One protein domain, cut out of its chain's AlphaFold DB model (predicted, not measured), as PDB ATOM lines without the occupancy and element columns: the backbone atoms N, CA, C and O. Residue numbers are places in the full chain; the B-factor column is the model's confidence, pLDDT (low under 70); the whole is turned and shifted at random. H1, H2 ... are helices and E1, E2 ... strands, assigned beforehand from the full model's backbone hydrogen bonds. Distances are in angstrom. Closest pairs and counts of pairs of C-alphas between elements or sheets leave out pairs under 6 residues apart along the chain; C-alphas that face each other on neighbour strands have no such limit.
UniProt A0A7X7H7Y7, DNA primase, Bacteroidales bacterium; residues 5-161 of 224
ATOM      1  N   ALA A   5     -17.124 -27.106   5.516       44.38
ATOM      2  CA  ALA A   5     -15.676 -26.840   5.526       44.38
ATOM      3  C   ALA A   5     -14.786 -28.020   5.073       44.38
ATOM      4  O   ALA A   5     -13.736 -27.823   4.470       44.38
ATOM      5  N   ASN A   6     -15.197 -29.266   5.335       38.03
ATOM      6  CA  ASN A   6     -14.380 -30.448   5.029       38.03
ATOM      7  C   ASN A   6     -14.497 -30.903   3.558       38.03
ATOM      8  O   ASN A   6     -13.702 -31.715   3.084       38.03
ATOM      9  N   LYS A   7     -15.508 -30.405   2.832       43.62
ATOM     10  CA  LYS A   7     -15.706 -30.690   1.406       43.62
ATOM     11  C   LYS A   7     -14.916 -29.707   0.536       43.62
ATOM     12  O   LYS A   7     -14.305 -30.148  -0.434       43.62
ATOM     13  N   ASP A   8     -14.846 -28.446   0.962       56.53
ATOM     14  CA  ASP A   8     -14.115 -27.368   0.281       56.53
ATOM     15  C   ASP A   8     -12.589 -27.586   0.351       56.53
ATOM     16  O   ASP A   8     -11.877 -27.457  -0.643       56.53
ATOM     17  N   LEU A   9     -12.080 -28.089   1.482       55.25
ATOM     18  CA  LEU A   9     -10.644 -28.340   1.647       55.25
ATOM     19  C   LEU A   9     -10.100 -29.423   0.693       55.25
ATOM     20  O   LEU A   9      -8.960 -29.346   0.243       55.25
ATOM     21  N   LYS A  10     -10.907 -30.440   0.352       54.47
ATOM     22  CA  LYS A  10     -10.500 -31.490  -0.600       54.47
ATOM     23  C   LYS A  10     -10.458 -30.985  -2.044       54.47
ATOM     24  O   LYS A  10      -9.605 -31.452  -2.797       54.47
ATOM     25  N   SER A  11     -11.339 -30.056  -2.429       59.12
ATOM     26  CA  SER A  11     -11.262 -29.401  -3.739       59.12
ATOM     27  C   SER A  11     -10.066 -28.460  -3.827       59.12
ATOM     28  O   SER A  11      -9.384 -28.479  -4.847       59.12
ATOM     29  N   ASP A  12      -9.742 -27.742  -2.749       62.22
ATOM     30  CA  ASP A  12      -8.639 -26.769  -2.712       62.22
ATOM     31  C   ASP A  12      -7.258 -27.439  -2.865       62.22
ATOM     32  O   ASP A  12      -6.350 -26.902  -3.504       62.22
ATOM     33  N   ILE A  13      -7.107 -28.663  -2.341       60.78
ATOM     34  CA  ILE A  13      -5.903 -29.499  -2.504       60.78
ATOM     35  C   ILE A  13      -5.760 -30.007  -3.953       60.78
ATOM     36  O   ILE A  13      -4.644 -30.220  -4.430       60.78
ATOM     37  N   ALA A  14      -6.881 -30.193  -4.659       56.34
ATOM     38  CA  ALA A  14      -6.947 -30.784  -5.995       56.34
ATOM     39  C   ALA A  14      -6.913 -29.763  -7.148       56.34
ATOM     40  O   ALA A  14      -6.922 -30.176  -8.310       56.34
ATOM     41  N   ILE A  15      -6.866 -28.451  -6.868       60.09
ATOM     42  CA  ILE A  15      -6.807 -27.417  -7.911       60.09
ATOM     43  C   ILE A  15      -5.588 -27.676  -8.804       60.09
ATOM     44  O   ILE A  15      -4.433 -27.679  -8.363       60.09
ATOM     45  N   ASN A  16      -5.857 -27.923 -10.087       52.59
ATOM     46  CA  ASN A  16      -4.846 -28.206 -11.092       52.59
ATOM     47  C   ASN A  16      -4.087 -26.905 -11.412       52.59
ATOM     48  O   ASN A  16      -4.517 -26.085 -12.220       52.59
ATOM     49  N   THR A  17      -2.985 -26.676 -10.700       52.72
ATOM     50  CA  THR A  17      -2.174 -25.450 -10.762       52.72
ATOM     51  C   THR A  17      -1.192 -25.460 -11.936       52.72
ATOM     52  O   THR A  17       0.002 -25.209 -11.742       52.72
ATOM     53  N   ASN A  18      -1.642 -25.764 -13.151       52.81
ATOM     54  CA  ASN A  18      -0.853 -25.321 -14.293       52.81
ATOM     55  C   ASN A  18      -0.843 -23.794 -14.217       52.81
ATOM     56  O   ASN A  18      -1.865 -23.151 -14.441       52.81
ATOM     57  N   THR A  19       0.284 -23.237 -13.776       54.91
ATOM     58  CA  THR A  19       0.529 -21.800 -13.717       54.91
ATOM     59  C   THR A  19       0.552 -21.313 -15.151       54.91
ATOM     60  O   THR A  19       1.590 -21.330 -15.812       54.91
ATOM     61  N   VAL A  20      -0.621 -20.968 -15.670       57.84
ATOM     62  CA  VAL A  20      -0.727 -20.236 -16.921       57.84
ATOM     63  C   VAL A  20      -0.163 -18.863 -16.600       57.84
ATOM     64  O   VAL A  20      -0.794 -18.086 -15.889       57.84
ATOM     65  N   ILE A  21       1.069 -18.611 -17.040       66.69
ATOM     66  CA  ILE A  21       1.683 -17.294 -16.925       66.69
ATOM     67  C   ILE A  21       0.897 -16.405 -17.878       66.69
ATOM     68  O   ILE A  21       1.103 -16.440 -19.092       66.69
ATOM     69  N   THR A  22      -0.071 -15.679 -17.335       78.38
ATOM     70  CA  THR A  22      -0.834 -14.707 -18.104       78.38
ATOM     71  C   THR A  22      -0.050 -13.399 -18.178       78.38
ATOM     72  O   THR A  22       0.808 -13.131 -17.330       78.38
ATOM     73  N   PRO A  23      -0.358 -12.526 -19.151       84.31
ATOM     74  CA  PRO A  23       0.176 -11.163 -19.186       84.31
ATOM     75  C   PRO A  23      -0.098 -10.368 -17.893       84.31
ATOM     76  O   PRO A  23       0.554  -9.357 -17.633       84.31
ATOM     77  N   PHE A  24      -1.048 -10.839 -17.078       91.56
ATOM     78  CA  PHE A  24      -1.474 -10.237 -15.822       91.56
ATOM     79  C   PHE A  24      -0.732 -10.758 -14.591       91.56
ATOM     80  O   PHE A  24      -0.818 -10.120 -13.544       91.56
ATOM     81  N   ASP A  25       0.020 -11.860 -14.699       90.38
ATOM     82  CA  ASP A  25       0.593 -12.574 -13.547       90.38
ATOM     83  C   ASP A  25       1.424 -11.654 -12.644       90.38
ATOM     84  O   ASP A  25       1.241 -11.649 -11.432       90.38
ATOM     85  N   LYS A  26       2.250 -10.774 -13.227       91.00
ATOM     86  CA  LYS A  26       3.033  -9.785 -12.468       91.00
ATOM     87  C   LYS A  26       2.151  -8.866 -11.611       91.00
ATOM     88  O   LYS A  26       2.490  -8.601 -10.460       91.00
ATOM     89  N   PHE A  27       1.063  -8.353 -12.179       93.62
ATOM     90  CA  PHE A  27       0.171  -7.404 -11.509       93.62
ATOM     91  C   PHE A  27      -0.684  -8.108 -10.454       93.62
ATOM     92  O   PHE A  27      -0.814  -7.635  -9.328       93.62
ATOM     93  N   GLU A  28      -1.202  -9.287 -10.791       95.25
ATOM     94  CA  GLU A  28      -1.947 -10.137  -9.867       95.25
ATOM     95  C   GLU A  28      -1.091 -10.571  -8.673       95.25
ATOM     96  O   GLU A  28      -1.532 -10.502  -7.524       95.25
ATOM     97  N   ARG A  29       0.166 -10.952  -8.926       93.81
ATOM     98  CA  ARG A  29       1.123 -11.337  -7.889       93.81
ATOM     99  C   ARG A  29       1.429 -10.188  -6.925       93.81
ATOM    100  O   ARG A  29       1.659 -10.425  -5.739       93.81
ATOM    101  N   GLU A  30       1.434  -8.952  -7.413       93.00
ATOM    102  CA  GLU A  30       1.628  -7.773  -6.569       93.00
ATOM    103  C   GLU A  30       0.426  -7.538  -5.648       93.00
ATOM    104  O   GLU A  30       0.593  -7.352  -4.443       93.00
ATOM    105  N   ILE A  31      -0.796  -7.633  -6.177       95.94
ATOM    106  CA  ILE A  31      -2.019  -7.468  -5.381       95.94
ATOM    107  C   ILE A  31      -2.131  -8.571  -4.322       95.94
ATOM    108  O   ILE A  31      -2.358  -8.274  -3.147       95.94
ATOM    109  N   ILE A  32      -1.913  -9.837  -4.696       96.62
ATOM    110  CA  ILE A  32      -1.995 -10.940  -3.732       96.62
ATOM    111  C   ILE A  32      -0.895 -10.843  -2.665       96.62
ATOM    112  O   ILE A  32      -1.118 -11.256  -1.530       96.62
ATOM    113  N   ARG A  33       0.262 -10.228  -2.966       94.75
ATOM    114  CA  ARG A  33       1.268  -9.916  -1.940       94.75
ATOM    115  C   ARG A  33       0.678  -9.024  -0.859       94.75
ATOM    116  O   ARG A  33       0.832  -9.344   0.319       94.75
ATOM    117  N   TYR A  34       0.020  -7.931  -1.241       95.50
ATOM    118  CA  TYR A  34      -0.587  -7.019  -0.273       95.50
ATOM    119  C   TYR A  34      -1.668  -7.722   0.553       95.50
ATOM    120  O   TYR A  34      -1.676  -7.593   1.774       95.50
ATOM    121  N   VAL A  35      -2.510  -8.539  -0.080       96.75
ATOM    122  CA  VAL A  35      -3.554  -9.316   0.611       96.75
ATOM    123  C   VAL A  35      -2.958 -10.319   1.607       96.75
ATOM    124  O   VAL A  35      -3.426 -10.421   2.739       96.75
ATOM    125  N   VAL A  36      -1.890 -11.031   1.243       95.56
ATOM    126  CA  VAL A  36      -1.234 -11.997   2.144       95.56
ATOM    127  C   VAL A  36      -0.487 -11.298   3.281       95.56
ATOM    128  O   VAL A  36      -0.544 -11.745   4.424       95.56
ATOM    129  N   ARG A  37       0.215 -10.196   2.990       92.94
ATOM    130  CA  ARG A  37       1.004  -9.454   3.988       92.94
ATOM    131  C   ARG A  37       0.132  -8.688   4.975       92.94
ATOM    132  O   ARG A  37       0.432  -8.684   6.164       92.94
ATOM    133  N   TYR A  38      -0.904  -8.029   4.470       93.75
ATOM    134  CA  TYR A  38      -1.649  -7.023   5.219       93.75
ATOM    135  C   TYR A  38      -3.096  -7.431   5.471       93.75
ATOM    136  O   TYR A  38      -3.621  -7.068   6.510       93.75
ATOM    137  N   GLY A  39      -3.724  -8.257   4.629       94.38
ATOM    138  CA  GLY A  39      -5.021  -8.873   4.933       94.38
ATOM    139  C   GLY A  39      -6.098  -7.863   5.334       94.38
ATOM    140  O   GLY A  39      -6.551  -7.079   4.501       94.38
ATOM    141  N   ASN A  40      -6.494  -7.894   6.607       94.50
ATOM    142  CA  ASN A  40      -7.498  -6.999   7.194       94.50
ATOM    143  C   ASN A  40      -6.899  -5.720   7.801       94.50
ATOM    144  O   ASN A  40      -7.625  -4.901   8.353       94.50
ATOM    145  N   PHE A  41      -5.584  -5.525   7.698       92.88
ATOM    146  CA  PHE A  41      -4.933  -4.293   8.119       92.88
ATOM    147  C   PHE A  41      -5.494  -3.105   7.316       92.88
ATOM    148  O   PHE A  41      -5.617  -3.218   6.089       92.88
ATOM    149  N   PRO A  42      -5.835  -1.980   7.971       92.88
ATOM    150  CA  PRO A  42      -6.449  -0.838   7.307       92.88
ATOM    151  C   PRO A  42      -5.496  -0.179   6.306       92.88
ATOM    152  O   PRO A  42      -4.308   0.001   6.572       92.88
ATOM    153  N   ILE A  43      -6.021   0.242   5.152       92.50
ATOM    154  CA  ILE A  43      -5.223   0.927   4.120       92.50
ATOM    155  C   ILE A  43      -4.700   2.301   4.576       92.50
ATOM    156  O   ILE A  43      -3.703   2.784   4.045       92.50
ATOM    157  N   TYR A  44      -5.365   2.941   5.544       89.44
ATOM    158  CA  TYR A  44      -4.909   4.162   6.209       89.44
ATOM    159  C   TYR A  44      -5.454   4.245   7.635       89.44
ATOM    160  O   TYR A  44      -6.535   3.739   7.928       89.44
ATOM    161  N   GLN A  45      -4.734   4.960   8.497       88.50
ATOM    162  CA  GLN A  45      -5.163   5.318   9.849       88.50
ATOM    163  C   GLN A  45      -4.891   6.810  10.058       88.50
ATOM    164  O   GLN A  45      -3.798   7.291   9.753       88.50
ATOM    165  N   LYS A  46      -5.883   7.561  10.540       83.81
ATOM    166  CA  LYS A  46      -5.737   8.983  10.874       83.81
ATOM    167  C   LYS A  46      -5.690   9.147  12.384       83.81
ATOM    168  O   LYS A  46      -6.615   8.731  13.081       83.81
ATOM    169  N   PHE A  47      -4.642   9.801  12.869       85.44
ATOM    170  CA  PHE A  47      -4.445  10.108  14.282       85.44
ATOM    171  C   PHE A  47      -4.560  11.614  14.524       85.44
ATOM    172  O   PHE A  47      -4.142  12.419  13.692       85.44
ATOM    173  N   GLU A  48      -5.099  11.994  15.677       84.31
ATOM    174  CA  GLU A  48      -5.126  13.373  16.162       84.31
ATOM    175  C   GLU A  48      -4.288  13.484  17.440       84.31
ATOM    176  O   GLU A  48      -4.432  12.680  18.363       84.31
ATOM    177  N   THR A  49      -3.424  14.498  17.515       82.88
ATOM    178  CA  THR A  49      -2.636  14.765  18.720       82.88
ATOM    179  C   THR A  49      -3.473  15.540  19.726       82.88
ATOM    180  O   THR A  49      -3.742  16.731  19.555       82.88
ATOM    181  N   ARG A  50      -3.838  14.889  20.828       81.38
ATOM    182  CA  ARG A  50      -4.499  15.532  21.962       81.38
ATOM    183  C   ARG A  50      -3.487  15.842  23.047       81.38
ATOM    184  O   ARG A  50      -2.705  14.992  23.458       81.38
ATOM    185  N   LYS A  51      -3.509  17.081  23.534       84.31
ATOM    186  CA  LYS A  51      -2.663  17.504  24.652       84.31
ATOM    187  C   LYS A  51      -3.438  17.345  25.949       84.31
ATOM    188  O   LYS A  51      -4.387  18.088  26.196       84.31
ATOM    189  N   ARG A  52      -3.023  16.405  26.793       77.94
ATOM    190  CA  ARG A  52      -3.565  16.231  28.143       77.94
ATOM    191  C   ARG A  52      -2.572  16.781  29.157       77.94
ATOM    192  O   ARG A  52      -1.382  16.493  29.089       77.94
ATOM    193  N   LYS A  53      -3.045  17.590  30.104       73.88
ATOM    194  CA  LYS A  53      -2.232  17.985  31.261       73.88
ATOM    195  C   LYS A  53      -2.385  16.938  32.351       73.88
ATOM    196  O   LYS A  53      -3.494  16.724  32.835       73.88
ATOM    197  N   GLU A  54      -1.275  16.334  32.752       72.62
ATOM    198  CA  GLU A  54      -1.207  15.468  33.924       72.62
ATOM    199  C   GLU A  54      -0.275  16.143  34.941       72.62
ATOM    200  O   GLU A  54       0.945  16.167  34.810       72.62
ATOM    201  N   GLY A  55      -0.861  16.846  35.913       77.88
ATOM    202  CA  GLY A  55      -0.100  17.697  36.832       77.88
ATOM    203  C   GLY A  55       0.568  18.892  36.130       77.88
ATOM    204  O   GLY A  55      -0.117  19.765  35.598       77.88
ATOM    205  N   LYS A  56       1.908  18.967  36.173       74.19
ATOM    206  CA  LYS A  56       2.711  20.038  35.538       74.19
ATOM    207  C   LYS A  56       3.215  19.686  34.132       74.19
ATOM    208  O   LYS A  56       3.782  20.557  33.475       74.19
ATOM    209  N   THR A  57       3.027  18.453  33.667       63.28
ATOM    210  CA  THR A  57       3.498  17.997  32.354       63.28
ATOM    211  C   THR A  57       2.359  17.999  31.336       63.28
ATOM    212  O   THR A  57       1.201  17.719  31.655       63.28
ATOM    213  N   VAL A  58       2.683  18.370  30.097       78.19
ATOM    214  CA  VAL A  58       1.784  18.242  28.945       78.19
ATOM    215  C   VAL A  58       2.164  16.951  28.235       78.19
ATOM    216  O   VAL A  58       3.296  16.820  27.778       78.19
ATOM    217  N   ILE A  59       1.234  16.006  28.180       80.81
ATOM    218  CA  ILE A  59       1.384  14.739  27.474       80.81
ATOM    219  C   ILE A  59       0.667  14.884  26.135       80.81
ATOM    220  O   ILE A  59      -0.489  15.311  26.084       80.81
ATOM    221  N   GLU A  60       1.374  14.572  25.057       79.00
ATOM    222  CA  GLU A  60       0.810  14.489  23.716       79.00
ATOM    223  C   GLU A  60       0.398  13.037  23.467       79.00
ATOM    224  O   GLU A  60       1.236  12.141  23.418       79.00
ATOM    225  N   GLU A  61      -0.904  12.804  23.372       80.56
ATOM    226  CA  GLU A  61      -1.496  11.494  23.126       80.56
ATOM    227  C   GLU A  61      -2.004  11.451  21.683       80.56
ATOM    228  O   GLU A  61      -2.763  12.329  21.266       80.56
ATOM    229  N   GLN A  62      -1.581  10.450  20.910       78.44
ATOM    230  CA  GLN A  62      -2.138  10.210  19.581       78.44
ATOM    231  C   GLN A  62      -3.402   9.367  19.710       78.44
ATOM    232  O   GLN A  62      -3.345   8.203  20.099       78.44
ATOM    233  N   VAL A  63      -4.542   9.960  19.374       82.81
ATOM    234  CA  VAL A  63      -5.836   9.279  19.389       82.81
ATOM    235  C   VAL A  63      -6.207   8.910  17.963       82.81
ATOM    236  O   VAL A  63      -6.252   9.774  17.088       82.81
ATOM    237  N   LEU A  64      -6.472   7.626  17.730       85.62
ATOM    238  CA  LEU A  64      -6.982   7.134  16.456       85.62
ATOM    239  C   LEU A  64      -8.391   7.696  16.211       85.62
ATOM    240  O   LEU A  64      -9.293   7.494  17.023       85.62
ATOM    241  N   LEU A  65      -8.564   8.414  15.102       85.25
ATOM    242  CA  LEU A  65      -9.806   9.101  14.743       85.25
ATOM    243  C   LEU A  65     -10.612   8.320  13.699       85.25
ATOM    244  O   LEU A  65     -11.831   8.219  13.798       85.25
ATOM    245  N   GLU A  66      -9.926   7.802  12.685       85.88
ATOM    246  CA  GLU A  66     -10.541   7.158  11.528       85.88
ATOM    247  C   GLU A  66      -9.603   6.077  10.986       85.88
ATOM    248  O   GLU A  66      -8.398   6.308  10.849       85.88
ATOM    249  N   GLU A  67     -10.164   4.926  10.631       88.88
ATOM    250  CA  GLU A  67      -9.474   3.861   9.906       88.88
ATOM    251  C   GLU A  67     -10.177   3.624   8.575       88.88
ATOM    252  O   GLU A  67     -11.406   3.631   8.499       88.88
ATOM    253  N   GLY A  68      -9.382   3.444   7.522       89.06
ATOM    254  CA  GLY A  68      -9.881   3.009   6.225       89.06
ATOM    255  C   GLY A  68     -10.266   1.524   6.217       89.06
ATOM    256  O   GLY A  68     -10.014   0.814   7.192       89.06
ATOM    257  N   PRO A  69     -10.828   1.032   5.098       93.69
ATOM    258  CA  PRO A  69     -11.125  -0.388   4.930       93.69
ATOM    259  C   PRO A  69      -9.856  -1.247   5.000       93.69
ATOM    260  O   PRO A  69      -8.739  -0.763   4.771       93.69
ATOM    261  N   GLY A  70     -10.026  -2.541   5.267       95.38
ATOM    262  CA  GLY A  70      -8.923  -3.502   5.196       95.38
ATOM    263  C   GLY A  70      -8.360  -3.616   3.773       95.38
ATOM    264  O   GLY A  70      -9.070  -3.377   2.796       95.38
ATOM    265  N   VAL A  71      -7.096  -4.020   3.621       96.50
ATOM    266  CA  VAL A  71      -6.486  -4.228   2.289       96.50
ATOM    267  C   VAL A  71      -7.316  -5.183   1.424       96.50
ATOM    268  O   VAL A  71      -7.573  -4.888   0.258       96.50
ATOM    269  N   THR A  72      -7.761  -6.305   1.988       97.44
ATOM    270  CA  THR A  72      -8.566  -7.305   1.264       97.44
ATOM    271  C   THR A  72      -9.917  -6.735   0.839       97.44
ATOM    272  O   THR A  72     -10.310  -6.892  -0.314       97.44
ATOM    273  N   GLU A  73     -10.585  -6.018   1.742       97.06
ATOM    274  CA  GLU A  73     -11.867  -5.357   1.487       97.06
ATOM    275  C   GLU A  73     -11.747  -4.307   0.375       97.06
ATOM    276  O   GLU A  73     -12.552  -4.289  -0.555       97.06
ATOM    277  N   PHE A  74     -10.699  -3.478   0.416       97.12
ATOM    278  CA  PHE A  74     -10.434  -2.496  -0.631       97.12
ATOM    279  C   PHE A  74     -10.228  -3.166  -1.995       97.12
ATOM    280  O   PHE A  74     -10.830  -2.750  -2.984       97.12
ATOM    281  N   VAL A  75      -9.379  -4.200  -2.058       97.69
ATOM    282  CA  VAL A  75      -9.089  -4.917  -3.308       97.69
ATOM    283  C   VAL A  75     -10.350  -5.583  -3.853       97.69
ATOM    284  O   VAL A  75     -10.596  -5.498  -5.055       97.69
ATOM    285  N   GLN A  76     -11.160  -6.205  -2.991       97.50
ATOM    286  CA  GLN A  76     -12.427  -6.812  -3.391       97.50
ATOM    287  C   GLN A  76     -13.345  -5.768  -4.017       97.50
ATOM    288  O   GLN A  76     -13.736  -5.917  -5.173       97.50
ATOM    289  N   PHE A  77     -13.618  -4.682  -3.295       97.00
ATOM    290  CA  PHE A  77     -14.501  -3.624  -3.769       97.00
ATOM    291  C   PHE A  77     -14.019  -3.011  -5.093       97.00
ATOM    292  O   PHE A  77     -14.807  -2.812  -6.021       97.00
ATOM    293  N   ASP A  78     -12.721  -2.719  -5.205       96.44
ATOM    294  CA  ASP A  78     -12.168  -2.043  -6.377       96.44
ATOM    295  C   ASP A  78     -12.123  -2.943  -7.625       96.44
ATOM    296  O   ASP A  78     -12.329  -2.439  -8.732       96.44
ATOM    297  N   LEU A  79     -11.872  -4.250  -7.480       96.31
ATOM    298  CA  LEU A  79     -11.854  -5.194  -8.606       96.31
ATOM    299  C   LEU A  79     -13.257  -5.678  -9.000       96.31
ATOM    300  O   LEU A  79     -13.539  -5.777 -10.198       96.31
ATOM    301  N   GLU A  80     -14.148  -5.925  -8.034       95.38
ATOM    302  CA  GLU A  80     -15.536  -6.334  -8.300       95.38
ATOM    303  C   GLU A  80     -16.304  -5.257  -9.069       95.38
ATOM    304  O   GLU A  80     -17.034  -5.583 -10.006       95.38
ATOM    305  N   ARG A  81     -16.078  -3.971  -8.754       94.44
ATOM    306  CA  ARG A  81     -16.689  -2.847  -9.487       94.44
ATOM    307  C   ARG A  81     -16.432  -2.917 -10.996       94.44
ATOM    308  O   ARG A  81     -17.302  -2.548 -11.781       94.44
ATOM    309  N   ASP A  82     -15.262  -3.417 -11.390       92.50
ATOM    310  CA  ASP A  82     -14.833  -3.498 -12.787       92.50
ATOM    311  C   ASP A  82     -14.952  -4.931 -13.360       92.50
ATOM    312  O   ASP A  82     -14.520  -5.185 -14.486       92.50
ATOM    313  N   ASN A  83     -15.568  -5.864 -12.615       93.56
ATOM    314  CA  ASN A  83     -15.699  -7.293 -12.940       93.56
ATOM    315  C   ASN A  83     -14.358  -7.977 -13.270       93.56
ATOM    316  O   ASN A  83     -14.274  -8.823 -14.167       93.56
ATOM    317  N   ILE A  84     -13.293  -7.607 -12.558       93.81
ATOM    318  CA  ILE A  84     -11.959  -8.183 -12.738       93.81
ATOM    319  C   ILE A  84     -11.762  -9.324 -11.745       93.81
ATOM    320  O   ILE A  84     -11.978  -9.170 -10.548       93.81
ATOM    321  N   THR A  85     -11.294 -10.468 -12.243       93.38
ATOM    322  CA  THR A  85     -10.924 -11.623 -11.414       93.38
ATOM    323  C   THR A  85      -9.480 -12.023 -11.684       93.38
ATOM    324  O   THR A  85      -8.946 -11.781 -12.766       93.38
ATOM    325  N   PHE A  86      -8.842 -12.658 -10.702       93.38
ATOM    326  CA  PHE A  86      -7.499 -13.213 -10.859       93.38
ATOM    327  C   PHE A  86      -7.507 -14.321 -11.905       93.38
ATOM    328  O   PHE A  86      -8.222 -15.305 -11.741       93.38
ATOM    329  N   SER A  87      -6.728 -14.184 -12.967       91.56
ATOM    330  CA  SER A  87      -6.559 -15.197 -14.006       91.56
ATOM    331  C   SER A  87      -5.789 -16.418 -13.498       91.56
ATOM    332  O   SER A  87      -6.064 -17.545 -13.916       91.56
ATOM    333  N   ASN A  88      -4.878 -16.225 -12.542       90.62
ATOM    334  CA  ASN A  88      -4.176 -17.317 -11.885       90.62
ATOM    335  C   ASN A  88      -5.054 -17.965 -10.797       90.62
ATOM    336  O   ASN A  88      -5.381 -17.349  -9.780       90.62
ATOM    337  N   ASN A  89      -5.383 -19.249 -10.975       91.12
ATOM    338  CA  ASN A  89      -6.227 -20.011 -10.044       91.12
ATOM    339  C   ASN A  89      -5.681 -20.052  -8.608       91.12
ATOM    340  O   ASN A  89      -6.463 -20.103  -7.662       91.12
ATOM    341  N   LEU A  90      -4.354 -20.044  -8.431       92.12
ATOM    342  CA  LEU A  90      -3.747 -20.066  -7.100       92.12
ATOM    343  C   LEU A  90      -3.915 -18.715  -6.394       92.12
ATOM    344  O   LEU A  90      -4.232 -18.688  -5.207       92.12
ATOM    345  N   TYR A  91      -3.751 -17.607  -7.123       94.94
ATOM    346  CA  TYR A  91      -3.988 -16.263  -6.585       94.94
ATOM    347  C   TYR A  91      -5.465 -16.053  -6.277       94.94
ATOM    348  O   TYR A  91      -5.786 -15.556  -5.204       94.94
ATOM    349  N   ARG A  92      -6.352 -16.519  -7.166       94.94
ATOM    350  CA  ARG A  92      -7.800 -16.497  -6.950       94.94
ATOM    351  C   ARG A  92      -8.193 -17.239  -5.676       94.94
ATOM    352  O   ARG A  92      -8.837 -16.649  -4.826       94.94
ATOM    353  N   LEU A  93      -7.729 -18.479  -5.500       95.00
ATOM    354  CA  LEU A  93      -7.997 -19.262  -4.290       95.00
ATOM    355  C   LEU A  93      -7.579 -18.511  -3.020       95.00
ATOM    356  O   LEU A  93      -8.342 -18.432  -2.062       95.00
ATOM    357  N   MET A  94      -6.350 -17.991  -2.996       96.00
ATOM    358  CA  MET A  94      -5.852 -17.260  -1.831       96.00
ATOM    359  C   MET A  94      -6.666 -15.988  -1.586       96.00
ATOM    360  O   MET A  94      -6.981 -15.679  -0.442       96.00
ATOM    361  N   PHE A  95      -7.044 -15.275  -2.644       97.56
ATOM    362  CA  PHE A  95      -7.871 -14.084  -2.532       97.56
ATOM    363  C   PHE A  95      -9.266 -14.401  -1.981       97.56
ATOM    364  O   PHE A  95      -9.668 -13.797  -0.991       97.56
ATOM    365  N   ASP A  96      -9.953 -15.401  -2.535       96.38
ATOM    366  CA  ASP A  96     -11.285 -15.826  -2.091       96.38
ATOM    367  C   ASP A  96     -11.267 -16.236  -0.610       96.38
ATOM    368  O   ASP A  96     -12.137 -15.850   0.169       96.38
ATOM    369  N   LYS A  97     -10.216 -16.951  -0.182       95.62
ATOM    370  CA  LYS A  97     -10.040 -17.309   1.230       95.62
ATOM    371  C   LYS A  97      -9.785 -16.097   2.118       95.62
ATOM    372  O   LYS A  97     -10.274 -16.083   3.237       95.62
ATOM    373  N   ALA A  98      -9.062 -15.084   1.652       96.81
ATOM    374  CA  ALA A  98      -8.918 -13.844   2.411       96.81
ATOM    375  C   ALA A  98     -10.261 -13.099   2.524       96.81
ATOM    376  O   ALA A  98     -10.592 -12.599   3.598       96.81
ATOM    377  N   VAL A  99     -11.059 -13.079   1.449       97.00
ATOM    378  CA  VAL A  99     -12.393 -12.453   1.412       97.00
ATOM    379  C   VAL A  99     -13.352 -13.097   2.418       97.00
ATOM    380  O   VAL A  99     -14.060 -12.384   3.130       97.00
ATOM    381  N   GLU A 100     -13.329 -14.427   2.557       96.44
ATOM    382  CA  GLU A 100     -14.115 -15.159   3.570       96.44
ATOM    383  C   GLU A 100     -13.849 -14.672   5.011       96.44
ATOM    384  O   GLU A 100     -14.713 -14.815   5.879       96.44
ATOM    385  N   HIS A 101     -12.685 -14.066   5.263       95.12
ATOM    386  CA  HIS A 101     -12.251 -13.594   6.575       95.12
ATOM    387  C   HIS A 101     -12.309 -12.067   6.759       95.12
ATOM    388  O   HIS A 101     -11.873 -11.582   7.801       95.12
ATOM    389  N   ILE A 102     -12.882 -11.286   5.833       93.69
ATOM    390  CA  ILE A 102     -12.993  -9.814   5.983       93.69
ATOM    391  C   ILE A 102     -13.728  -9.413   7.273       93.69
ATOM    392  O   ILE A 102     -13.367  -8.437   7.924       93.69
ATOM    393  N   GLY A 103     -14.743 -10.184   7.677       90.12
ATOM    394  CA  GLY A 103     -15.511  -9.922   8.900       90.12
ATOM    395  C   GLY A 103     -14.794 -10.287  10.207       90.12
ATOM    396  O   GLY A 103     -15.310  -9.983  11.283       90.12
ATOM    397  N   ASP A 104     -13.637 -10.947  10.136       92.81
ATOM    398  CA  ASP A 104     -12.875 -11.405  11.296       92.81
ATOM    399  C   ASP A 104     -11.759 -10.407  11.643       92.81
ATOM    400  O   ASP A 104     -10.746 -10.290  10.952       92.81
ATOM    401  N   LYS A 105     -11.948  -9.663  12.738       85.31
ATOM    402  CA  LYS A 105     -11.019  -8.606  13.170       85.31
ATOM    403  C   LYS A 105      -9.662  -9.138  13.631       85.31
ATOM    404  O   LYS A 105      -8.679  -8.409  13.540       85.31
ATOM    405  N   ASP A 106      -9.610 -10.382  14.101       88.94
ATOM    406  CA  ASP A 106      -8.385 -11.003  14.613       88.94
ATOM    407  C   ASP A 106      -7.668 -11.837  13.535       88.94
ATOM    408  O   ASP A 106      -6.638 -12.470  13.792       88.94
ATOM    409  N   PHE A 107      -8.189 -11.833  12.303       92.81
ATOM    410  CA  PHE A 107      -7.640 -12.611  11.204       92.81
ATOM    411  C   PHE A 107      -6.244 -12.136  10.788       92.81
ATOM    412  O   PHE A 107      -6.038 -11.021  10.303       92.81
ATOM    413  N   ASN A 108      -5.274 -13.047  10.888       93.50
ATOM    414  CA  ASN A 108      -3.926 -12.854  10.370       93.50
ATOM    415  C   ASN A 108      -3.737 -13.629   9.060       93.50
ATOM    416  O   ASN A 108      -3.428 -14.822   9.069       93.50
ATOM    417  N   SER A 109      -3.881 -12.918   7.939       93.94
ATOM    418  CA  SER A 109      -3.739 -13.459   6.580       93.94
ATOM    419  C   SER A 109      -2.413 -14.204   6.369       93.94
ATOM    420  O   SER A 109      -2.399 -15.355   5.932       93.94
ATOM    421  N   GLY A 110      -1.287 -13.605   6.769       93.25
ATOM    422  CA  GLY A 110       0.034 -14.206   6.587       93.25
ATOM    423  C   GLY A 110       0.184 -15.547   7.310       93.25
ATOM    424  O   GLY A 110       0.583 -16.541   6.704       93.25
ATOM    425  N   ASN A 111      -0.178 -15.601   8.594       94.38
ATOM    426  CA  ASN A 111      -0.112 -16.828   9.387       94.38
ATOM    427  C   ASN A 111      -1.108 -17.886   8.895       94.38
ATOM    428  O   ASN A 111      -0.783 -19.074   8.871       94.38
ATOM    429  N   TYR A 112      -2.303 -17.465   8.476       96.12
ATOM    430  CA  TYR A 112      -3.303 -18.355   7.899       96.12
ATOM    431  C   TYR A 112      -2.765 -19.064   6.649       96.12
ATOM    432  O   TYR A 112      -2.794 -20.294   6.577       96.12
ATOM    433  N   PHE A 113      -2.197 -18.315   5.699       96.31
ATOM    434  CA  PHE A 113      -1.695 -18.902   4.459       96.31
ATOM    435  C   PHE A 113      -0.404 -19.709   4.636       96.31
ATOM    436  O   PHE A 113      -0.231 -20.717   3.953       96.31
ATOM    437  N   LEU A 114       0.475 -19.337   5.572       94.81
ATOM    438  CA  LEU A 114       1.665 -20.133   5.905       94.81
ATOM    439  C   LEU A 114       1.313 -21.529   6.433       94.81
ATOM    440  O   LEU A 114       1.988 -22.499   6.094       94.81
ATOM    441  N   ASN A 115       0.250 -21.635   7.232       93.94
ATOM    442  CA  ASN A 115      -0.214 -22.901   7.806       93.94
ATOM    443  C   ASN A 115      -1.293 -23.584   6.952       93.94
ATOM    444  O   ASN A 115      -1.941 -24.532   7.403       93.94
ATOM    445  N   TYR A 116      -1.506 -23.112   5.722       93.31
ATOM    446  CA  TYR A 116      -2.552 -23.638   4.863       93.31
ATOM    447  C   TYR A 116      -2.221 -25.072   4.397       93.31
ATOM    448  O   TYR A 116      -1.076 -25.339   4.014       93.31
ATOM    449  N   PRO A 117      -3.195 -26.009   4.364       90.62
ATOM    450  CA  PRO A 117      -2.927 -27.427   4.077       90.62
ATOM    451  C   PRO A 117      -2.305 -27.711   2.703       90.62
ATOM    452  O   PRO A 117      -1.576 -28.688   2.529       90.62
ATOM    453  N   SER A 118      -2.583 -26.868   1.707       91.06
ATOM    454  CA  SER A 118      -1.965 -26.976   0.384       91.06
ATOM    455  C   SER A 118      -0.522 -26.468   0.408       91.06
ATOM    456  O   SER A 118      -0.284 -25.275   0.586       91.06
ATOM    457  N   ASN A 119       0.444 -27.354   0.130       90.38
ATOM    458  CA  ASN A 119       1.874 -27.012   0.051       90.38
ATOM    459  C   ASN A 119       2.156 -25.863  -0.938       90.38
ATOM    460  O   ASN A 119       3.037 -25.041  -0.713       90.38
ATOM    461  N   LYS A 120       1.383 -25.773  -2.027       90.25
ATOM    462  CA  LYS A 120       1.535 -24.706  -3.026       90.25
ATOM    463  C   LYS A 120       1.163 -23.339  -2.456       90.25
ATOM    464  O   LYS A 120       1.873 -22.371  -2.713       90.25
ATOM    465  N   VAL A 121       0.084 -23.278  -1.673       93.69
ATOM    466  CA  VAL A 121      -0.372 -22.050  -1.008       93.69
ATOM    467  C   VAL A 121       0.629 -21.632   0.060       93.69
ATOM    468  O   VAL A 121       1.085 -20.495   0.033       93.69
ATOM    469  N   SER A 122       1.037 -22.546   0.943       93.12
ATOM    470  CA  SER A 122       1.985 -22.219   2.015       93.12
ATOM    471  C   SER A 122       3.365 -21.828   1.488       93.12
ATOM    472  O   SER A 122       3.966 -20.871   1.981       93.12
ATOM    473  N   ARG A 123       3.845 -22.481   0.421       92.81
ATOM    474  CA  ARG A 123       5.081 -22.088  -0.267       92.81
ATOM    475  C   ARG A 123       4.970 -20.700  -0.897       92.81
ATOM    476  O   ARG A 123       5.849 -19.872  -0.681       92.81
ATOM    477  N   LEU A 124       3.893 -20.430  -1.637       92.75
ATOM    478  CA  LEU A 124       3.672 -19.111  -2.228       92.75
ATOM    479  C   LEU A 124       3.550 -18.032  -1.144       92.75
ATOM    480  O   LEU A 124       4.144 -16.968  -1.282       92.75
ATOM    481  N   ALA A 125       2.844 -18.305  -0.048       94.00
ATOM    482  CA  ALA A 125       2.731 -17.389   1.082       94.00
ATOM    483  C   ALA A 125       4.103 -17.066   1.685       94.00
ATOM    484  O   ALA A 125       4.419 -15.898   1.891       94.00
ATOM    485  N   SER A 126       4.954 -18.078   1.884       92.62
ATOM    486  CA  SER A 126       6.340 -17.881   2.321       92.62
ATOM    487  C   SER A 126       7.118 -16.968   1.364       92.62
ATOM    488  O   SER A 126       7.835 -16.071   1.812       92.62
ATOM    489  N   ASP A 127       6.960 -17.152   0.051       90.81
ATOM    490  CA  ASP A 127       7.626 -16.322  -0.957       90.81
ATOM    491  C   ASP A 127       7.090 -14.878  -0.977       90.81
ATOM    492  O   ASP A 127       7.867 -13.935  -1.123       90.81
ATOM    493  N   LEU A 128       5.777 -14.682  -0.814       91.00
ATOM    494  CA  LEU A 128       5.132 -13.362  -0.779       91.00
ATOM    495  C   LEU A 128       5.465 -12.587   0.504       91.00
ATOM    496  O   LEU A 128       5.623 -11.365   0.471       91.00
ATOM    497  N   LEU A 129       5.607 -13.286   1.630       89.19
ATOM    498  CA  LEU A 129       6.012 -12.711   2.914       89.19
ATOM    499  C   LEU A 129       7.520 -12.426   2.980       89.19
ATOM    500  O   LEU A 129       7.947 -11.626   3.807       89.19
ATOM    501  N   SER A 130       8.331 -13.039   2.112       81.81
ATOM    502  CA  SER A 130       9.771 -12.776   2.052       81.81
ATOM    503  C   SER A 130      10.075 -11.413   1.431       81.81
ATOM    504  O   SER A 130       9.592 -11.076   0.350       81.81
ATOM    505  N   ASP A 131      10.953 -10.643   2.074       65.06
ATOM    506  CA  ASP A 131      11.393  -9.332   1.582       65.06
ATOM    507  C   ASP A 131      12.397  -9.435   0.418       65.06
ATOM    508  O   ASP A 131      12.620  -8.465  -0.307       65.06
ATOM    509  N   ARG A 132      12.889 -10.649   0.104       57.84
ATOM    510  CA  ARG A 132      13.633 -10.923  -1.144       57.84
ATOM    511  C   ARG A 132      12.850 -10.535  -2.394       57.84
ATOM    512  O   ARG A 132      13.454 -10.159  -3.398       57.84
ATOM    513  N   TYR A 133      11.520 -10.588  -2.343       52.97
ATOM    514  CA  TYR A 133      10.695 -10.159  -3.462       52.97
ATOM    515  C   TYR A 133      10.865  -8.662  -3.778       52.97
ATOM    516  O   TYR A 133      10.965  -8.302  -4.953       52.97
ATOM    517  N   GLN A 134      11.000  -7.803  -2.759       50.31
ATOM    518  CA  GLN A 134      11.152  -6.351  -2.933       50.31
ATOM    519  C   GLN A 134      12.443  -5.980  -3.679       50.31
ATOM    520  O   GLN A 134      12.426  -5.099  -4.541       50.31
ATOM    521  N   LEU A 135      13.543  -6.695  -3.404       46.75
ATOM    522  CA  LEU A 135      14.840  -6.477  -4.058       46.75
ATOM    523  C   LEU A 135      14.798  -6.783  -5.560       46.75
ATOM    524  O   LEU A 135      15.502  -6.150  -6.345       46.75
ATOM    525  N   SER A 136      13.967  -7.753  -5.949       47.25
ATOM    526  CA  SER A 136      14.032  -8.377  -7.268       47.25
ATOM    527  C   SER A 136      13.209  -7.713  -8.371       47.25
ATOM    528  O   SER A 136      13.516  -7.993  -9.527       47.25
ATOM    529  N   ASN A 137      12.190  -6.877  -8.089       53.12
ATOM    530  CA  ASN A 137      11.257  -6.544  -9.180       53.12
ATOM    531  C   ASN A 137      10.725  -5.117  -9.372       53.12
ATOM    532  O   ASN A 137      10.396  -4.825 -10.518       53.12
ATOM    533  N   ILE A 138      10.623  -4.205  -8.395       50.97
ATOM    534  CA  ILE A 138      10.032  -2.869  -8.694       50.97
ATOM    535  C   ILE A 138      10.609  -1.701  -7.863       50.97
ATOM    536  O   ILE A 138      10.770  -0.607  -8.402       50.97
ATOM    537  N   HIS A 139      10.979  -1.891  -6.591       43.94
ATOM    538  CA  HIS A 139      11.233  -0.755  -5.682       43.94
ATOM    539  C   HIS A 139      12.701  -0.335  -5.518       43.94
ATOM    540  O   HIS A 139      12.970   0.830  -5.221       43.94
ATOM    541  N   SER A 140      13.659  -1.227  -5.781       44.50
ATOM    542  CA  SER A 140      15.095  -0.951  -5.603       44.50
ATOM    543  C   SER A 140      15.618   0.188  -6.491       44.50
ATOM    544  O   SER A 140      16.559   0.881  -6.115       44.50
ATOM    545  N   LYS A 141      14.983   0.451  -7.640       44.59
ATOM    546  CA  LYS A 141      15.389   1.524  -8.563       44.59
ATOM    547  C   LYS A 141      14.776   2.898  -8.263       44.59
ATOM    548  O   LYS A 141      15.240   3.879  -8.833       44.59
ATOM    549  N   ILE A 142      13.737   2.971  -7.424       43.38
ATOM    550  CA  ILE A 142      12.986   4.216  -7.176       43.38
ATOM    551  C   ILE A 142      13.395   4.874  -5.854       43.38
ATOM    552  O   ILE A 142      13.412   6.100  -5.797       43.38
ATOM    553  N   LEU A 143      13.758   4.099  -4.824       42.94
ATOM    554  CA  LEU A 143      14.072   4.670  -3.507       42.94
ATOM    555  C   LEU A 143      15.562   4.811  -3.178       42.94
ATOM    556  O   LEU A 143      15.882   5.631  -2.335       42.94
ATOM    557  N   GLY A 144      16.485   4.097  -3.832       44.56
ATOM    558  CA  GLY A 144      17.919   4.264  -3.540       44.56
ATOM    559  C   GLY A 144      18.295   4.030  -2.068       44.56
ATOM    560  O   GLY A 144      19.238   4.649  -1.584       44.56
ATOM    561  N   GLU A 145      17.569   3.166  -1.356       47.06
ATOM    562  CA  GLU A 145      17.778   2.937   0.074       47.06
ATOM    563  C   GLU A 145      18.225   1.500   0.364       47.06
ATOM    564  O   GLU A 145      17.606   0.521  -0.061       47.06
ATOM    565  N   GLU A 146      19.305   1.392   1.138       50.84
ATOM    566  CA  GLU A 146      19.651   0.196   1.900       50.84
ATOM    567  C   GLU A 146      18.699   0.107   3.099       50.84
ATOM    568  O   GLU A 146      18.753   0.937   4.006       50.84
ATOM    569  N   VAL A 147      17.804  -0.882   3.119       46.12
ATOM    570  CA  VAL A 147      16.815  -1.020   4.197       46.12
ATOM    571  C   VAL A 147      16.814  -2.453   4.717       46.12
ATOM    572  O   VAL A 147      16.545  -3.396   3.977       46.12
ATOM    573  N   GLY A 148      17.117  -2.626   6.005       50.44
ATOM    574  CA  GLY A 148      16.977  -3.911   6.695       50.44
ATOM    575  C   GLY A 148      15.511  -4.357   6.837       50.44
ATOM    576  O   GLY A 148      14.598  -3.530   6.852       50.44
ATOM    577  N   ASP A 149      15.301  -5.669   7.003       52.59
ATOM    578  CA  ASP A 149      14.006  -6.390   6.966       52.59
ATOM    579  C   ASP A 149      12.810  -5.679   7.638       52.59
ATOM    580  O   ASP A 149      11.708  -5.642   7.093       52.59
ATOM    581  N   LYS A 150      12.988  -5.103   8.835       49.78
ATOM    582  CA  LYS A 150      11.876  -4.495   9.597       49.78
ATOM    583  C   LYS A 150      11.490  -3.099   9.114       49.78
ATOM    584  O   LYS A 150      10.307  -2.766   9.114       49.78
ATOM    585  N   SER A 151      12.466  -2.295   8.705       55.09
ATOM    586  CA  SER A 151      12.226  -0.916   8.275       55.09
ATOM    587  C   SER A 151      11.458  -0.877   6.954       55.09
ATOM    588  O   SER A 151      10.576  -0.040   6.788       55.09
ATOM    589  N   SER A 152      11.702  -1.845   6.064       64.88
ATOM    590  CA  SER A 152      11.005  -1.922   4.777       64.88
ATOM    591  C   SER A 152       9.515  -2.248   4.927       64.88
ATOM    592  O   SER A 152       8.673  -1.624   4.285       64.88
ATOM    593  N   ARG A 153       9.149  -3.178   5.822       66.50
ATOM    594  CA  ARG A 153       7.734  -3.538   6.036       66.50
ATOM    595  C   ARG A 153       6.925  -2.428   6.685       66.50
ATOM    596  O   ARG A 153       5.780  -2.226   6.295       66.50
ATOM    597  N   LEU A 154       7.509  -1.733   7.662       69.94
ATOM    598  CA  LEU A 154       6.868  -0.581   8.301       69.94
ATOM    599  C   LEU A 154       6.692   0.563   7.299       69.94
ATOM    600  O   LEU A 154       5.640   1.195   7.266       69.94
ATOM    601  N   LEU A 155       7.684   0.799   6.438       74.62
ATOM    602  CA  LEU A 155       7.573   1.779   5.362       74.62
ATOM    603  C   LEU A 155       6.462   1.397   4.371       74.62
ATOM    604  O   LEU A 155       5.605   2.220   4.066       74.62
ATOM    605  N   GLU A 156       6.425   0.139   3.924       81.44
ATOM    606  CA  GLU A 156       5.374  -0.377   3.036       81.44
ATOM    607  C   GLU A 156       3.977  -0.231   3.667       81.44
ATOM    608  O   GLU A 156       3.049   0.231   3.002       81.44
ATOM    609  N   GLN A 157       3.850  -0.525   4.965       84.00
ATOM    610  CA  GLN A 157       2.610  -0.388   5.733       84.00
ATOM    611  C   GLN A 157       2.105   1.063   5.798       84.00
ATOM    612  O   GLN A 157       0.913   1.307   5.622       84.00
ATOM    613  N   ASN A 158       3.003   2.035   5.985       83.00
ATOM    614  CA  ASN A 158       2.651   3.462   6.019       83.00
ATOM    615  C   ASN A 158       2.153   4.001   4.668       83.00
ATOM    616  O   ASN A 158       1.516   5.053   4.612       83.00
ATOM    617  N   HIS A 159       2.436   3.293   3.575       86.31
ATOM    618  CA  HIS A 159       2.111   3.718   2.217       86.31
ATOM    619  C   HIS A 159       1.050   2.842   1.536       86.31
ATOM    620  O   HIS A 159       0.835   2.982   0.331       86.31
ATOM    621  N   LEU A 160       0.341   1.979   2.277       90.44
ATOM    622  CA  LEU A 160      -0.704   1.108   1.716       90.44
ATOM    623  C   LEU A 160      -1.810   1.886   0.996       90.44
ATOM    624  O   LEU A 160      -2.252   1.459  -0.069       90.44
ATOM    625  N   SER A 161      -2.182   3.058   1.515       89.94
ATOM    626  CA  SER A 161      -3.149   3.979   0.904       89.94
ATOM    627  C   SER A 161      -2.758   4.446  -0.499       89.94
ATOM    628  O   SER A 161      -3.627   4.812  -1.283       89.94
TER     629      SER A 161
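Overview. This is residues 5 to 161 of the 224 residues of the protein "DNA primase" of Bacteroidales bacterium (UniProt A0A7X7H7Y7). A long two-stranded hairpin, E1 and E2, reaches away like an arm from a helical head in which H3, H4, H5 and H6 gather round H2. H1 lies at the margin of this head beside H4, and H7, H8 and H9 make a loose string along another side, where residues 139 to 146 stick out. The printed part has 157 residues with nine named helices and two named strands, in the order H1 H2 E1 E2 H3 H4 H5 H6 H7 H8 H9; the sheet E1 - E2 is antiparallel, and the class is mixed, helices and strands. The whole is loose, with a radius of gyration of the C-alphas of 18.7 A, and elongated, spanning 67 by 41 by 32 A.

Along the chain. Find C-alpha 45 at (-5.163, 5.318, 9.849); from there E1, residues 45 to 54, runs 26.4 A to C-alpha 54 at (-1.207, 15.468, 33.924). E2, residues 57 to 67, returns over 29.5 A. Look next at H2, residues 25 to 38, 19.7 A long, then at H3, residues 71 to 80, H4, residues 89 to 100, 16.5 A, H5, residues 109 to 114, and H6, residues 119 to 129. H1, residues 5 to 14, begins at C-alpha 5, (-15.676, -26.840, 5.526). After H6 come H7, residues 132 to 137, H8, residues 140 to 143, and H9, residues 149 to 158.

Arrangement. In the hairpin E1 and E2, at 156 degrees between directions, N 50 and O 61 are 2.8 A apart and N 48 and O 63 2.9 A, within hydrogen-bond range. H2 is the hub. It touches H4 at a shallow tilt of 30 degrees, the same way, with the closest C-alphas, of Ile 32 and Tyr 91, 6.4 A apart. H2 touches H6, with residues 33 to 37 alone, about perpendicular at 80 degrees; the closest C-alphas, of Arg 33 and Leu 128, are 5.3 A apart. H2 also touches H3, closest at the C-alphas of Val 35 and Thr 72, 5.4 A, and H5, closest at those of Val 36 and Gly 110, 5.1 A. H1 and H4, H6 and H7, and H2 and H9 are close but not clearly touching; H8 stands free. Every O i to N i+4 pair is within hydrogen-bond range in H2, H3, H4, H5 and H6, against 3 of 6 in H1, 5 of 6 in H9 and 0 of 2 in H7, which has 2 of 3 O i to N i+3 pairs; H8 is too short for an i+4 pair.

Size, cuts and confidence. The two C-alphas farthest apart, of Asn 16 and Lys 56, are 67.5 A apart. The printed part has no cut, and no link is long. Mean pLDDT of the printed part is 80.5; look for values under 70 at residues 5 to 21, 57 and 131 to 154.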